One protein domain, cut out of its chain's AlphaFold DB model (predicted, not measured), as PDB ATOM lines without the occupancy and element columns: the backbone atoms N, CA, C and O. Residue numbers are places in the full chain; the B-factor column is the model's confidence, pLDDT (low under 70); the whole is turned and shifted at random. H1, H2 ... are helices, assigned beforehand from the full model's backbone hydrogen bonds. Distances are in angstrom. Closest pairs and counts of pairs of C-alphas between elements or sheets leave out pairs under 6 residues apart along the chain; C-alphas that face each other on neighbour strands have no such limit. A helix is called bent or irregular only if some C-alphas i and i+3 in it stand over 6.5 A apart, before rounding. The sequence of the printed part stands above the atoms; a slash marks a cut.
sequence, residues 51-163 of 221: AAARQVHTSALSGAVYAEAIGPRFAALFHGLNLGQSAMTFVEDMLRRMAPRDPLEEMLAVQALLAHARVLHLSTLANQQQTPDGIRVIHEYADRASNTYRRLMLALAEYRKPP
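AT A GLANCE: This is residues 51 to 163 of the 221 residues of an uncharacterized protein of Planctomycetes bacterium (UniProt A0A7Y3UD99). Three long helices, H1, H3 and H4, stand side by side in a row with H3 in the middle, and shorter H2 crosses H1. The 113 printed residues hold four named helices in the order H1 to H4, class all helix. The whole is only just compact, close to loose: radius of gyration of the C-alphas 15.7 A, spans 49 by 32 by 20 A.

HOW THE PARTS SIT: H1, residues 51 to 77, is irregular: C-alphas 69 and 72 are 7.5 A apart. Its residues 59 to 71 touch H2, residues 84 to 98, at a steep tilt of 55 degrees; closest C-alphas are Gly 63 and Met 88, 4.3 A. H3, residues 103 to 126, touches H1 at a shallow tilt of 17 degrees; closest C-alphas are Ala 69 and His 121, 5.1 A. H3 and H4, residues 132 to 160, form a hairpin; closest C-alphas are Leu 122 and Ala 142, 5.2 A. O i to N i+4 pairs are within hydrogen-bond range throughout H2, H3 and H4, and 20 of 23 in H1.

IN THESE COORDINATES: H1, 36.6 A long, begins at C-alpha 51 (-49.557, 112.055, -32.057). H2 measures 21.4 A and H3 34.5 A. H4, 42.3 A, ends at C-alpha 160 (-48.248, 123.903, -11.448).

THE WHOLE: The printed part has no cut; no link is long; no printed residue is under 70.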
ATOM      1  N   ALA A  51     -48.344 111.938 -32.864       92.31
ATOM      2  CA  ALA A  51     -49.557 112.055 -32.057       92.31
ATOM      3  C   ALA A  51     -50.159 110.676 -31.736       92.31
ATOM      4  O   ALA A  51     -50.586 110.442 -30.604       92.31
ATOM      5  N   ALA A  52     -50.129 109.747 -32.697       93.44
ATOM      6  CA  ALA A  52     -50.549 108.362 -32.490       93.44
ATOM      7  C   ALA A  52     -49.606 107.636 -31.518       93.44
ATOM      8  O   ALA A  52     -50.077 106.997 -30.578       93.44
ATOM      9  N   ALA A  53     -48.285 107.806 -31.669       93.12
ATOM     10  CA  ALA A  53     -47.303 107.276 -30.720       93.12
ATOM     11  C   ALA A  53     -47.562 107.783 -29.294       93.12
ATOM     12  O   ALA A  53     -47.617 106.994 -28.348       93.12
ATOM     13  N   ARG A  54     -47.802 109.093 -29.134       92.19
ATOM     14  CA  ARG A  54     -48.155 109.679 -27.835       92.19
ATOM     15  C   ARG A  54     -49.412 109.032 -27.260       92.19
ATOM     16  O   ARG A  54     -49.372 108.586 -26.123       92.19
ATOM     17  N   GLN A  55     -50.486 108.921 -28.045       91.62
ATOM     18  CA  GLN A  55     -51.737 108.294 -27.606       91.62
ATOM     19  C   GLN A  55     -51.511 106.862 -27.088       91.62
ATOM     20  O   GLN A  55     -52.053 106.490 -26.043       91.62
ATOM     21  N   VAL A  56     -50.682 106.075 -27.783       93.31
ATOM     22  CA  VAL A  56     -50.327 104.708 -27.374       93.31
ATOM     23  C   VAL A  56     -49.550 104.706 -26.057       93.31
ATOM     24  O   VAL A  56     -49.922 104.004 -25.118       93.31
ATOM     25  N   HIS A  57     -48.487 105.502 -25.959       91.44
ATOM     26  CA  HIS A  57     -47.606 105.481 -24.793       91.44
ATOM     27  C   HIS A  57     -48.205 106.145 -23.550       91.44
ATOM     28  O   HIS A  57     -47.839 105.769 -22.437       91.44
ATOM     29  N   THR A  58     -49.130 107.094 -23.710       92.94
ATOM     30  CA  THR A  58     -49.812 107.741 -22.586       92.94
ATOM     31  C   THR A  58     -51.106 107.008 -22.264       92.94
ATOM     32  O   THR A  58     -51.120 106.168 -21.367       92.94
ATOM     33  N   SER A  59     -52.184 107.266 -23.001       91.50
ATOM     34  CA  SER A  59     -53.522 106.754 -22.682       91.50
ATOM     35  C   SER A  59     -53.643 105.234 -22.794       91.50
ATOM     36  O   SER A  59     -54.190 104.605 -21.890       91.50
ATOM     37  N   ALA A  60     -53.101 104.625 -23.856       92.50
ATOM     38  CA  ALA A  60     -53.331 103.208 -24.105       92.50
ATOM     39  C   ALA A  60     -52.571 102.318 -23.119       92.50
ATOM     40  O   ALA A  60     -53.155 101.443 -22.483       92.50
ATOM     41  N   LEU A  61     -51.270 102.576 -22.970       94.19
ATOM     42  CA  LEU A  61     -50.413 101.835 -22.057       94.19
ATOM     43  C   LEU A  61     -50.857 102.020 -20.605       94.19
ATOM     44  O   LEU A  61     -51.030 101.035 -19.889       94.19
ATOM     45  N   SER A  62     -51.073 103.262 -20.161       94.50
ATOM     46  CA  SER A  62     -51.464 103.498 -18.769       94.50
ATOM     47  C   SER A  62     -52.867 102.986 -18.460       94.50
ATOM     48  O   SER A  62     -53.072 102.418 -17.391       94.50
ATOM     49  N   GLY A  63     -53.803 103.083 -19.407       93.62
ATOM     50  CA  GLY A  63     -55.121 102.472 -19.291       93.62
ATOM     51  C   GLY A  63     -55.062 100.946 -19.208       93.62
ATOM     52  O   GLY A  63     -55.759 100.368 -18.377       93.62
ATOM     53  N   ALA A  64     -54.200 100.291 -19.992       93.12
ATOM     54  CA  ALA A  64     -54.030  98.839 -19.954       93.12
ATOM     55  C   ALA A  64     -53.433  98.373 -18.619       93.12
ATOM     56  O   ALA A  64     -53.967  97.455 -18.000       93.12
ATOM     57  N   VAL A  65     -52.386  99.049 -18.130       94.38
ATOM     58  CA  VAL A  65     -51.788  98.754 -16.816       94.38
ATOM     59  C   VAL A  65     -52.789  99.017 -15.687       94.38
ATOM     60  O   VAL A  65     -52.888  98.235 -14.742       94.38
ATOM     61  N   TYR A  66     -53.575 100.091 -15.787       94.38
ATOM     62  CA  TYR A  66     -54.628 100.383 -14.819       94.38
ATOM     63  C   TYR A  66     -55.705  99.292 -14.830       94.38
ATOM     64  O   TYR A  66     -56.058  98.769 -13.773       94.38
ATOM     65  N   ALA A  67     -56.175  98.897 -16.017       92.94
ATOM     66  CA  ALA A  67     -57.142  97.821 -16.213       92.94
ATOM     67  C   ALA A  67     -56.650  96.489 -15.636       92.94
ATOM     68  O   ALA A  67     -57.424  95.788 -14.988       92.94
ATOM     69  N   GLU A  68     -55.376  96.151 -15.830       91.75
ATOM     70  CA  GLU A  68     -54.757  94.952 -15.262       91.75
ATOM     71  C   GLU A  68     -54.735  95.000 -13.729       91.75
ATOM     72  O   GLU A  68     -55.099  94.025 -13.067       91.75
ATOM     73  N   ALA A  69     -54.381  96.151 -13.152       92.12
ATOM     74  CA  ALA A  69     -54.311  96.324 -11.706       92.12
ATOM     75  C   ALA A  69     -55.677  96.152 -11.015       92.12
ATOM     76  O   ALA A  69     -55.748  95.530  -9.950       92.12
ATOM     77  N   ILE A  70     -56.759  96.676 -11.607       90.25
ATOM     78  CA  ILE A  70     -58.098  96.678 -10.987       90.25
ATOM     79  C   ILE A  70     -59.014  95.549 -11.476       90.25
ATOM     80  O   ILE A  70     -59.920  95.122 -10.754       90.25
ATOM     81  N   GLY A  71     -58.794  95.050 -12.692       89.00
ATOM     82  CA  GLY A  71     -59.706  94.167 -13.419       89.00
ATOM     83  C   GLY A  71     -60.090  92.901 -12.652       89.00
ATOM     84  O   GLY A  71     -61.286  92.666 -12.463       89.00
ATOM     85  N   PRO A  72     -59.126  92.118 -12.126       86.69
ATOM     86  CA  PRO A  72     -59.433  90.910 -11.362       86.69
ATOM     87  C   PRO A  72     -60.333  91.166 -10.146       86.69
ATOM     88  O   PRO A  72     -61.137  90.307  -9.787       86.69
ATOM     89  N   ARG A  73     -60.230  92.341  -9.510       83.88
ATOM     90  CA  ARG A  73     -61.052  92.675  -8.337       83.88
ATOM     91  C   ARG A  73     -62.456  93.072  -8.705       83.88
ATOM     92  O   ARG A  73     -63.396  92.591  -8.085       83.88
ATOM     93  N   PHE A  74     -62.602  93.909  -9.721       85.75
ATOM     94  CA  PHE A  74     -63.927  94.264 -10.201       85.75
ATOM     95  C   PHE A  74     -64.667  93.039 -10.735       85.75
ATOM     96  O   PHE A  74     -65.832  92.855 -10.402       85.75
ATOM     97  N   ALA A  75     -63.987  92.144 -11.452       87.50
ATOM     98  CA  ALA A  75     -64.586  90.883 -11.873       87.50
ATOM     99  C   ALA A  75     -65.053  90.036 -10.672       87.50
ATOM    100  O   ALA A  75     -66.144  89.471 -10.721       87.50
ATOM    101  N   ALA A  76     -64.275  89.983  -9.586       86.44
ATOM    102  CA  ALA A  76     -64.661  89.266  -8.369       86.44
ATOM    103  C   ALA A  76     -65.848  89.918  -7.633       86.44
ATOM    104  O   ALA A  76     -66.742  89.211  -7.181       86.44
ATOM    105  N   LEU A  77     -65.876  91.251  -7.528       87.75
ATOM    106  CA  LEU A  77     -66.923  91.999  -6.816       87.75
ATOM    107  C   LEU A  77     -68.237  92.092  -7.600       87.75
ATOM    108  O   LEU A  77     -69.311  92.107  -7.009       87.75
ATOM    109  N   PHE A  78     -68.154  92.161  -8.927       88.56
ATOM    110  CA  PHE A  78     -69.284  92.432  -9.815       88.56
ATOM    111  C   PHE A  78     -69.594  91.254 -10.750       88.56
ATOM    112  O   PHE A  78     -70.030  91.452 -11.883       88.56
ATOM    113  N   HIS A  79     -69.356  90.023 -10.282       88.12
ATOM    114  CA  HIS A  79     -69.742  88.771 -10.949       88.12
ATOM    115  C   HIS A  79     -69.323  88.670 -12.430       88.12
ATOM    116  O   HIS A  79     -70.109  88.285 -13.293       88.12
ATOM    117  N   GLY A  80     -68.069  89.004 -12.735       81.06
ATOM    118  CA  GLY A  80     -67.493  88.833 -14.072       81.06
ATOM    119  C   GLY A  80     -67.698  90.006 -15.033       81.06
ATOM    120  O   GLY A  80     -67.398  89.867 -16.219       81.06
ATOM    121  N   LEU A  81     -68.154  91.169 -14.554       84.62
ATOM    122  CA  LEU A  81     -68.169  92.390 -15.363       84.62
ATOM    123  C   LEU A  81     -66.752  92.741 -15.856       84.62
ATOM    124  O   LEU A  81     -65.842  93.008 -15.067       84.62
ATOM    125  N   ASN A  82     -66.565  92.750 -17.181       81.38
ATOM    126  CA  ASN A  82     -65.308  93.148 -17.807       81.38
ATOM    127  C   ASN A  82     -65.234  94.676 -17.905       81.38
ATOM    128  O   ASN A  82     -65.833  95.290 -18.788       81.38
ATOM    129  N   LEU A  83     -64.467  95.274 -16.999       83.81
ATOM    130  CA  LEU A  83     -64.259  96.718 -16.911       83.81
ATOM    131  C   LEU A  83     -62.969  97.202 -17.585       83.81
ATOM    132  O   LEU A  83     -62.572  98.354 -17.397       83.81
ATOM    133  N   GLY A  84     -62.320  96.361 -18.396       85.88
ATOM    134  CA  GLY A  84     -61.089  96.740 -19.092       85.88
ATOM    135  C   GLY A  84     -61.280  97.986 -19.957       85.88
ATOM    136  O   GLY A  84     -60.498  98.928 -19.873       85.88
ATOM    137  N   GLN A  85     -62.385  98.056 -20.707       87.06
ATOM    138  CA  GLN A  85     -62.686  99.232 -21.523       87.06
ATOM    139  C   GLN A  85     -62.997 100.473 -20.674       87.06
ATOM    140  O   GLN A  85     -62.566 101.569 -21.021       87.06
ATOM    141  N   SER A  86     -63.709 100.328 -19.551       90.38
ATOM    142  CA  SER A  86     -64.004 101.471 -18.677       90.38
ATOM    143  C   SER A  86     -62.761 102.016 -17.980       90.38
ATOM    144  O   SER A  86     -62.694 103.217 -17.754       90.38
ATOM    145  N   ALA A  87     -61.767 101.173 -17.682       91.44
ATOM    146  CA  ALA A  87     -60.483 101.616 -17.147       91.44
ATOM    147  C   ALA A  87     -59.740 102.514 -18.149       91.44
ATOM    148  O   ALA A  87     -59.249 103.575 -17.771       91.44
ATOM    149  N   MET A  88     -59.739 102.145 -19.434       91.50
ATOM    150  CA  MET A  88     -59.178 102.972 -20.511       91.50
ATOM    151  C   MET A  88     -59.895 104.321 -20.610       91.50
ATOM    152  O   MET A  88     -59.254 105.369 -20.566       91.50
ATOM    153  N   THR A  89     -61.231 104.300 -20.665       92.62
ATOM    154  CA  THR A  89     -62.048 105.521 -20.721       92.62
ATOM    155  C   THR A  89     -61.833 106.405 -19.493       92.62
ATOM    156  O   THR A  89     -61.779 107.626 -19.614       92.62
ATOM    157  N   PHE A  90     -61.685 105.805 -18.310       94.44
ATOM    158  CA  PHE A  90     -61.394 106.527 -17.074       94.44
ATOM    159  C   PHE A  90     -60.035 107.225 -17.136       94.44
ATOM    160  O   PHE A  90     -59.937 108.394 -16.776       94.44
ATOM    161  N   VAL A  91     -58.996 106.541 -17.615       95.62
ATOM    162  CA  VAL A  91     -57.657 107.123 -17.756       95.62
ATOM    163  C   VAL A  91     -57.647 108.271 -18.765       95.62
ATOM    164  O   VAL A  91     -57.091 109.330 -18.475       95.62
ATOM    165  N   GLU A  92     -58.307 108.104 -19.912       94.94
ATOM    166  CA  GLU A  92     -58.475 109.178 -20.897       94.94
ATOM    167  C   GLU A  92     -59.216 110.388 -20.310       94.94
ATOM    168  O   GLU A  92     -58.773 111.525 -20.481       94.94
ATOM    169  N   ASP A  93     -60.320 110.163 -19.589       96.31
ATOM    170  CA  ASP A  93     -61.078 111.225 -18.920       96.31
ATOM    171  C   ASP A  93     -60.247 111.910 -17.826       96.31
ATOM    172  O   ASP A  93     -60.238 113.134 -17.725       96.31
ATOM    173  N   MET A  94     -59.475 111.150 -17.049       96.19
ATOM    174  CA  MET A  94     -58.601 111.692 -16.013       96.19
ATOM    175  C   MET A  94     -57.509 112.592 -16.609       96.19
ATOM    176  O   MET A  94     -57.327 113.716 -16.140       96.19
ATOM    177  N   LEU A  95     -56.806 112.138 -17.653       96.19
ATOM    178  CA  LEU A  95     -55.793 112.944 -18.346       96.19
ATOM    179  C   LEU A  95     -56.419 114.197 -18.970       96.19
ATOM    180  O   LEU A  95     -55.875 115.296 -18.832       96.19
ATOM    181  N   ARG A  96     -57.606 114.062 -19.576       96.25
ATOM    182  CA  ARG A  96     -58.370 115.189 -20.128       96.25
ATOM    183  C   ARG A  96     -58.729 116.219 -19.056       96.25
ATOM    184  O   ARG A  96     -58.551 117.409 -19.288       96.25
ATOM    185  N   ARG A  97     -59.212 115.782 -17.887       96.81
ATOM    186  CA  ARG A  97     -59.571 116.667 -16.762       96.81
ATOM    187  C   ARG A  97     -58.361 117.299 -16.093       96.81
ATOM    188  O   ARG A  97     -58.463 118.426 -15.617       96.81
ATOM    189  N   MET A  98     -57.230 116.595 -16.040       95.88
ATOM    190  CA  MET A  98     -55.989 117.195 -15.562       95.88
ATOM    191  C   MET A  98     -55.525 118.314 -16.487       95.88
ATOM    192  O   MET A  98     -54.991 119.291 -15.968       95.88
ATOM    193  N   ALA A  99     -55.767 118.205 -17.797       96.75
ATOM    194  CA  ALA A  99     -55.403 119.211 -18.794       96.75
ATOM    195  C   ALA A  99     -53.925 119.649 -18.658       96.75
ATOM    196  O   ALA A  99     -53.658 120.810 -18.331       96.75
ATOM    197  N   PRO A 100     -52.963 118.718 -18.833       96.94
ATOM    198  CA  PRO A 100     -51.543 119.038 -18.716       96.94
ATOM    199  C   PRO A 100     -51.149 120.139 -19.710       96.94
ATOM    200  O   PRO A 100     -51.579 120.126 -20.865       96.94
ATOM    201  N   ARG A 101     -50.345 121.105 -19.253       96.81
ATOM    202  CA  ARG A 101     -49.938 122.293 -20.024       96.81
ATOM    203  C   ARG A 101     -48.819 121.988 -21.012       96.81
ATOM    204  O   ARG A 101     -48.695 122.664 -22.030       96.81
ATOM    205  N   ASP A 102     -48.004 120.987 -20.699       96.00
ATOM    206  CA  ASP A 102     -46.831 120.593 -21.469       96.00
ATOM    207  C   ASP A 102     -46.556 119.074 -21.346       96.00
ATOM    208  O   ASP A 102     -47.178 118.388 -20.525       96.00
ATOM    209  N   PRO A 103     -45.643 118.514 -22.168       95.19
ATOM    210  CA  PRO A 103     -45.339 117.082 -22.144       95.19
ATOM    211  C   PRO A 103     -44.723 116.573 -20.831       95.19
ATOM    212  O   PRO A 103     -44.862 115.391 -20.517       95.19
ATOM    213  N   LEU A 104     -44.034 117.428 -20.068       95.56
ATOM    214  CA  LEU A 104     -43.430 117.039 -18.792       95.56
ATOM    215  C   LEU A 104     -44.521 116.824 -17.739       95.56
ATOM    216  O   LEU A 104     -44.511 115.820 -17.025       95.56
ATOM    217  N   GLU A 105     -45.502 117.722 -17.694       97.19
ATOM    218  CA  GLU A 105     -46.682 117.581 -16.848       97.19
ATOM    219  C   GLU A 105     -47.518 116.349 -17.225       97.19
ATOM    220  O   GLU A 105     -47.956 115.609 -16.344       97.19
ATOM    221  N   GLU A 106     -47.699 116.090 -18.527       96.62
ATOM    222  CA  GLU A 106     -48.375 114.885 -19.032       96.62
ATOM    223  C   GLU A 106     -47.665 113.608 -18.553       96.62
ATOM    224  O   GLU A 106     -48.307 112.687 -18.040       96.62
ATOM    225  N   MET A 107     -46.334 113.564 -18.645       96.25
ATOM    226  CA  MET A 107     -45.541 112.430 -18.169       96.25
ATOM    227  C   MET A 107     -45.674 112.232 -16.652       96.25
ATOM    228  O   MET A 107     -45.883 111.103 -16.204       96.25
ATOM    229  N   LEU A 108     -45.591 113.303 -15.857       96.81
ATOM    230  CA  LEU A 108     -45.762 113.235 -14.400       96.81
ATOM    231  C   LEU A 108     -47.166 112.746 -14.013       96.81
ATOM    232  O   LEU A 108     -47.310 111.927 -13.104       96.81
ATOM    233  N   ALA A 109     -48.197 113.196 -14.730       97.19
ATOM    234  CA  ALA A 109     -49.573 112.739 -14.565       97.19
ATOM    235  C   ALA A 109     -49.723 111.233 -14.845       97.19
ATOM    236  O   ALA A 109     -50.339 110.512 -14.055       97.19
ATOM    237  N   VAL A 110     -49.121 110.736 -15.930       97.12
ATOM    238  CA  VAL A 110     -49.108 109.302 -16.256       97.12
ATOM    239  C   VAL A 110     -48.352 108.499 -15.192       97.12
ATOM    240  O   VAL A 110     -48.841 107.464 -14.743       97.12
ATOM    241  N   GLN A 111     -47.196 108.977 -14.725       97.06
ATOM    242  CA  GLN A 111     -46.438 108.315 -13.656       97.06
ATOM    243  C   GLN A 111     -47.233 108.243 -12.346       97.06
ATOM    244  O   GLN A 111     -47.250 107.193 -11.698       97.06
ATOM    245  N   ALA A 112     -47.928 109.321 -11.968       97.50
ATOM    246  CA  ALA A 112     -48.798 109.341 -10.794       97.50
ATOM    247  C   ALA A 112     -49.932 108.310 -10.919       97.50
ATOM    248  O   ALA A 112     -50.177 107.546  -9.983       97.50
ATOM    249  N   LEU A 113     -50.572 108.216 -12.087       97.00
ATOM    250  CA  LEU A 113     -51.596 107.207 -12.358       97.00
ATOM    251  C   LEU A 113     -51.055 105.774 -12.228       97.00
ATOM    252  O   LEU A 113     -51.697 104.932 -11.599       97.00
ATOM    253  N   LEU A 114     -49.887 105.485 -12.803       96.56
ATOM    254  CA  LEU A 114     -49.271 104.156 -12.721       96.56
ATOM    255  C   LEU A 114     -48.893 103.796 -11.278       96.56
ATOM    256  O   LEU A 114     -49.103 102.662 -10.842       96.56
ATOM    257  N   ALA A 115     -48.390 104.764 -10.508       97.56
ATOM    258  CA  ALA A 115     -48.137 104.580  -9.083       97.56
ATOM    259  C   ALA A 115     -49.437 104.276  -8.321       97.56
ATOM    260  O   ALA A 115     -49.462 103.355  -7.507       97.56
ATOM    261  N   HIS A 116     -50.534 104.972  -8.631       96.81
ATOM    262  CA  HIS A 116     -51.849 104.691  -8.055       96.81
ATOM    263  C   HIS A 116     -52.358 103.284  -8.415       96.81
ATOM    264  O   HIS A 116     -52.810 102.556  -7.533       96.81
ATOM    265  N   ALA A 117     -52.216 102.850  -9.673       95.75
ATOM    266  CA  ALA A 117     -52.551 101.485 -10.092       95.75
ATOM    267  C   ALA A 117     -51.784 100.439  -9.265       95.75
ATOM    268  O   ALA A 117     -52.364  99.476  -8.759       95.75
ATOM    269  N   ARG A 118     -50.480 100.668  -9.064       96.56
ATOM    270  CA  ARG A 118     -49.625  99.807  -8.243       96.56
ATOM    271  C   ARG A 118     -50.080  99.761  -6.785       96.56
ATOM    272  O   ARG A 118     -50.081  98.678  -6.207       96.56
ATOM    273  N   VAL A 119     -50.478 100.893  -6.200       96.94
ATOM    274  CA  VAL A 119     -51.048 100.941  -4.840       96.94
ATOM    275  C   VAL A 119     -52.286 100.055  -4.756       96.94
ATOM    276  O   VAL A 119     -52.327  99.157  -3.922       96.94
ATOM    277  N   LEU A 120     -53.249 100.227  -5.667       94.81
ATOM    278  CA  LEU A 120     -54.479  99.426  -5.689       94.81
ATOM    279  C   LEU A 120     -54.191  97.924  -5.812       94.81
ATOM    280  O   LEU A 120     -54.802  97.112  -5.112       94.81
ATOM    281  N   HIS A 121     -53.238  97.559  -6.672       94.50
ATOM    282  CA  HIS A 121     -52.813  96.176  -6.861       94.50
ATOM    283  C   HIS A 121     -52.159  95.586  -5.602       94.50
ATOM    284  O   HIS A 121     -52.515  94.486  -5.179       94.50
ATOM    285  N   LEU A 122     -51.235  96.312  -4.967       95.50
ATOM    286  CA  LEU A 122     -50.543  95.841  -3.765       95.50
ATOM    287  C   LEU A 122     -51.471  95.776  -2.551       95.50
ATOM    288  O   LEU A 122     -51.458  94.772  -1.848       95.50
ATOM    289  N   SER A 123     -52.334  96.774  -2.339       95.06
ATOM    290  CA  SER A 123     -53.357  96.737  -1.282       95.06
ATOM    291  C   SER A 123     -54.302  95.548  -1.465       95.06
ATOM    292  O   SER A 123     -54.662  94.855  -0.518       95.06
ATOM    293  N   THR A 124     -54.657  95.259  -2.715       92.69
ATOM    294  CA  THR A 124     -55.426  94.072  -3.072       92.69
ATOM    295  C   THR A 124     -54.686  92.781  -2.723       92.69
ATOM    296  O   THR A 124     -55.286  91.874  -2.143       92.69
ATOM    297  N   LEU A 125     -53.409  92.666  -3.098       93.50
ATOM    298  CA  LEU A 125     -52.592  91.493  -2.785       93.50
ATOM    299  C   LEU A 125     -52.407  91.308  -1.279       93.50
ATOM    300  O   LEU A 125     -52.454  90.166  -0.826       93.50
ATOM    301  N   ALA A 126     -52.253  92.397  -0.521       94.56
ATOM    302  CA  ALA A 126     -52.129  92.372   0.932       94.56
ATOM    303  C   ALA A 126     -53.355  91.711   1.576       94.56
ATOM    304  O   ALA A 126     -53.209  90.778   2.358       94.56
ATOM    305  N   ASN A 127     -54.560  92.088   1.132       92.69
ATOM    306  CA  ASN A 127     -55.824  91.522   1.622       92.69
ATOM    307  C   ASN A 127     -56.016  90.024   1.310       92.69
ATOM    308  O   ASN A 127     -56.925  89.397   1.846       92.69
ATOM    309  N   GLN A 128     -55.214  89.449   0.411       93.50
ATOM    310  CA  GLN A 128     -55.249  88.020   0.070       93.50
ATOM    311  C   GLN A 128     -54.174  87.200   0.776       93.50
ATOM    312  O   GLN A 128     -54.208  85.970   0.692       93.50
ATOM    313  N   GLN A 129     -53.203  87.844   1.421       97.06
ATOM    314  CA  GLN A 129     -52.170  87.110   2.134       97.06
ATOM    315  C   GLN A 129     -52.769  86.450   3.369       97.06
ATOM    316  O   GLN A 129     -53.506  87.066   4.133       97.06
ATOM    317  N   GLN A 130     -52.438  85.176   3.555       96.75
ATOM    318  CA  GLN A 130     -52.868  84.390   4.713       96.75
ATOM    319  C   GLN A 130     -51.726  84.178   5.708       96.75
ATOM    320  O   GLN A 130     -51.965  83.855   6.867       96.75
ATOM    321  N   THR A 131     -50.479  84.347   5.262       97.56
ATOM    322  CA  THR A 131     -49.303  84.184   6.110       97.56
ATOM    323  C   THR A 131     -48.943  85.519   6.769       97.56
ATOM    324  O   THR A 131     -48.918  86.541   6.080       97.56
ATOM    325  N   PRO A 132     -48.623  85.540   8.076       96.56
ATOM    326  CA  PRO A 132     -48.226  86.768   8.768       96.56
ATOM    327  C   PRO A 132     -47.047  87.489   8.099       96.56
ATOM    328  O   PRO A 132     -47.083  88.707   7.923       96.56
ATOM    329  N   ASP A 133     -46.041  86.734   7.646       97.06
ATOM    330  CA  ASP A 133     -44.878  87.293   6.950       97.06
ATOM    331  C   ASP A 133     -45.261  87.913   5.601       97.06
ATOM    332  O   ASP A 133     -44.811  89.009   5.267       97.06
ATOM    333  N   GLY A 134     -46.142  87.255   4.838       96.12
ATOM    334  CA  GLY A 134     -46.637  87.772   3.563       96.12
ATOM    335  C   GLY A 134     -47.444  89.056   3.739       96.12
ATOM    336  O   GLY A 134     -47.235  90.015   2.999       96.12
ATOM    337  N   ILE A 135     -48.315  89.101   4.753       96.25
ATOM    338  CA  ILE A 135     -49.080  90.300   5.122       96.25
ATOM    339  C   ILE A 135     -48.113  91.458   5.390       96.25
ATOM    340  O   ILE A 135     -48.227  92.504   4.751       96.25
ATOM    341  N   ARG A 136     -47.116  91.258   6.263       97.50
ATOM    342  CA  ARG A 136     -46.131  92.293   6.611       97.50
ATOM    343  C   ARG A 136     -45.388  92.817   5.381       97.50
ATOM    344  O   ARG A 136     -45.341  94.025   5.168       97.50
ATOM    345  N   VAL A 137     -44.839  91.915   4.566       98.06
ATOM    346  CA  VAL A 137     -44.033  92.280   3.393       98.06
ATOM    347  C   VAL A 137     -44.863  93.047   2.362       98.06
ATOM    348  O   VAL A 137     -44.420  94.075   1.853       98.06
ATOM    349  N   ILE A 138     -46.076  92.587   2.040       97.44
ATOM    350  CA  ILE A 138     -46.886  93.254   1.010       97.44
ATOM    351  C   ILE A 138     -47.431  94.596   1.506       97.44
ATOM    352  O   ILE A 138     -47.444  95.546   0.721       97.44
ATOM    353  N   HIS A 139     -47.822  94.715   2.779       97.19
ATOM    354  CA  HIS A 139     -48.207  96.010   3.348       97.19
ATOM    355  C   HIS A 139     -47.068  97.026   3.267       97.19
ATOM    356  O   HIS A 139     -47.288  98.138   2.794       97.19
ATOM    357  N   GLU A 140     -45.839  96.624   3.590       97.88
ATOM    358  CA  GLU A 140     -44.673  97.500   3.457       97.88
ATOM    359  C   GLU A 140     -44.478  97.991   2.009       97.88
ATOM    360  O   GLU A 140     -44.243  99.178   1.762       97.88
ATOM    361  N   TYR A 141     -44.627  97.109   1.015       98.00
ATOM    362  CA  TYR A 141     -44.573  97.521  -0.390       98.00
ATOM    363  C   TYR A 141     -45.738  98.437  -0.790       98.00
ATOM    364  O   TYR A 141     -45.529  99.366  -1.576       98.00
ATOM    365  N   ALA A 142     -46.947  98.193  -0.275       97.44
ATOM    366  CA  ALA A 142     -48.112  99.039  -0.519       97.44
ATOM    367  C   ALA A 142     -47.910 100.450   0.061       97.44
ATOM    368  O   ALA A 142     -48.214 101.439  -0.614       97.44
ATOM    369  N   ASP A 143     -47.314 100.558   1.248       97.75
ATOM    370  CA  ASP A 143     -46.993 101.831   1.895       97.75
ATOM    371  C   ASP A 143     -45.921 102.600   1.115       97.75
ATOM    372  O   ASP A 143     -46.090 103.785   0.810       97.75
ATOM    373  N   ARG A 144     -44.851 101.920   0.678       97.88
ATOM    374  CA  ARG A 144     -43.815 102.519  -0.187       97.88
ATOM    375  C   ARG A 144     -44.395 103.028  -1.511       97.88
ATOM    376  O   ARG A 144     -44.046 104.125  -1.965       97.88
ATOM    377  N   ALA A 145     -45.294 102.263  -2.135       97.50
ATOM    378  CA  ALA A 145     -45.980 102.683  -3.356       97.50
ATOM    379  C   ALA A 145     -46.895 103.894  -3.104       97.50
ATOM    380  O   ALA A 145     -46.890 104.842  -3.892       97.50
ATOM    381  N   SER A 146     -47.610 103.912  -1.976       97.69
ATOM    382  CA  SER A 146     -48.497 105.015  -1.582       97.69
ATOM    383  C   SER A 146     -47.718 106.301  -1.316       97.69
ATOM    384  O   SER A 146     -48.114 107.376  -1.772       97.69
ATOM    385  N   ASN A 147     -46.560 106.198  -0.661       97.44
ATOM    386  CA  ASN A 147     -45.665 107.332  -0.461       97.44
ATOM    387  C   ASN A 147     -45.114 107.865  -1.796       97.44
ATOM    388  O   ASN A 147     -45.070 109.074  -2.018       97.44
ATOM    389  N   THR A 148     -44.762 106.970  -2.725       97.94
ATOM    390  CA  THR A 148     -44.329 107.353  -4.080       97.94
ATOM    391  C   THR A 148     -45.432 108.112  -4.820       97.94
ATOM    392  O   THR A 148     -45.181 109.189  -5.359       97.94
ATOM    393  N   TYR A 149     -46.668 107.606  -4.785       98.06
ATOM    394  CA  TYR A 149     -47.823 108.287  -5.370       98.06
ATOM    395  C   TYR A 149     -48.038 109.679  -4.759       98.06
ATOM    396  O   TYR A 149     -48.170 110.664  -5.486       98.06
ATOM    397  N   ARG A 150     -47.977 109.799  -3.426       98.00
ATOM    398  CA  ARG A 150     -48.066 111.092  -2.731       98.00
ATOM    399  C   ARG A 150     -46.977 112.069  -3.190       98.00
ATOM    400  O   ARG A 150     -47.294 113.226  -3.462       98.00
ATOM    401  N   ARG A 151     -45.714 111.631  -3.291       97.50
ATOM    402  CA  ARG A 151     -44.597 112.475  -3.766       97.50
ATOM    403  C   ARG A 151     -44.830 112.966  -5.196       97.50
ATOM    404  O   ARG A 151     -44.611 114.145  -5.455       97.50
ATOM    405  N   LEU A 152     -45.332 112.108  -6.088       97.50
ATOM    406  CA  LEU A 152     -45.676 112.484  -7.465       97.50
ATOM    407  C   LEU A 152     -46.808 113.521  -7.516       97.50
ATOM    408  O   LEU A 152     -46.706 114.503  -8.247       97.50
ATOM    409  N   MET A 153     -47.845 113.369  -6.686       97.25
ATOM    410  CA  MET A 153     -48.928 114.357  -6.590       97.25
ATOM    411  C   MET A 153     -48.441 115.712  -6.058       97.25
ATOM    412  O   MET A 153     -48.857 116.757  -6.557       97.25
ATOM    413  N   LEU A 154     -47.533 115.714  -5.077       96.69
ATOM    414  CA  LEU A 154     -46.899 116.943  -4.589       96.69
ATOM    415  C   LEU A 154     -46.002 117.581  -5.654       96.69
ATOM    416  O   LEU A 154     -46.033 118.799  -5.805       96.69
ATOM    417  N   ALA A 155     -45.248 116.780  -6.410       95.88
ATOM    418  CA  ALA A 155     -44.423 117.262  -7.513       95.88
ATOM    419  C   ALA A 155     -45.278 117.909  -8.614       95.88
ATOM    420  O   ALA A 155     -44.953 119.003  -9.062       95.88
ATOM    421  N   LEU A 156     -46.412 117.301  -8.984       96.06
ATOM    422  CA  LEU A 156     -47.388 117.898  -9.905       96.06
ATOM    423  C   LEU A 156     -47.950 119.221  -9.372       96.06
ATOM    424  O   LEU A 156     -48.050 120.203 -10.108       96.06
ATOM    425  N   ALA A 157     -48.309 119.266  -8.087       96.25
ATOM    426  CA  ALA A 157     -48.809 120.483  -7.462       96.25
ATOM    427  C   ALA A 157     -47.748 121.593  -7.441       96.25
ATOM    428  O   ALA A 157     -48.084 122.744  -7.706       96.25
ATOM    429  N   GLU A 158     -46.486 121.265  -7.150       94.44
ATOM    430  CA  GLU A 158     -45.369 122.214  -7.181       94.44
ATOM    431  C   GLU A 158     -45.086 122.697  -8.604       94.44
ATOM    432  O   GLU A 158     -44.976 123.899  -8.818       94.44
ATOM    433  N   TYR A 159     -45.072 121.790  -9.584       95.50
ATOM    434  CA  TYR A 159     -44.865 122.116 -10.995       95.50
ATOM    435  C   TYR A 159     -45.911 123.105 -11.529       95.50
ATOM    436  O   TYR A 159     -45.607 123.998 -12.318       95.50
ATOM    437  N   ARG A 160     -47.160 122.992 -11.066       95.44
ATOM    438  CA  ARG A 160     -48.248 123.903 -11.448       95.44
ATOM    439  C   ARG A 160     -48.176 125.273 -10.793       95.44
ATOM    440  O   ARG A 160     -48.860 126.183 -11.285       95.44
ATOM    441  N   LYS A 161     -47.432 125.427  -9.690       92.94
ATOM    442  CA  LYS A 161     -47.305 126.723  -9.021       92.94
ATOM    443  C   LYS A 161     -46.589 127.673  -9.980       92.94
ATOM    444  O   LYS A 161     -45.544 127.312 -10.517       92.94
ATOM    445  N   PRO A 162     -47.134 128.878 -10.221       85.69
ATOM    446  CA  PRO A 162     -46.415 129.865 -11.007       85.69
ATOM    447  C   PRO A 162     -45.036 130.086 -10.371       85.69
ATOM    448  O   PRO A 162     -44.941 130.050  -9.134       85.69
ATOM    449  N   PRO A 163     -43.981 130.324 -11.176       80.12
ATOM    450  CA  PRO A 163     -42.692 130.734 -10.644       80.12
ATOM    451  C   PRO A 163     -42.958 131.848  -9.638       80.12
ATOM    452  O   PRO A 163     -43.675 132.796  -9.963       80.12
TER     453      PRO A 163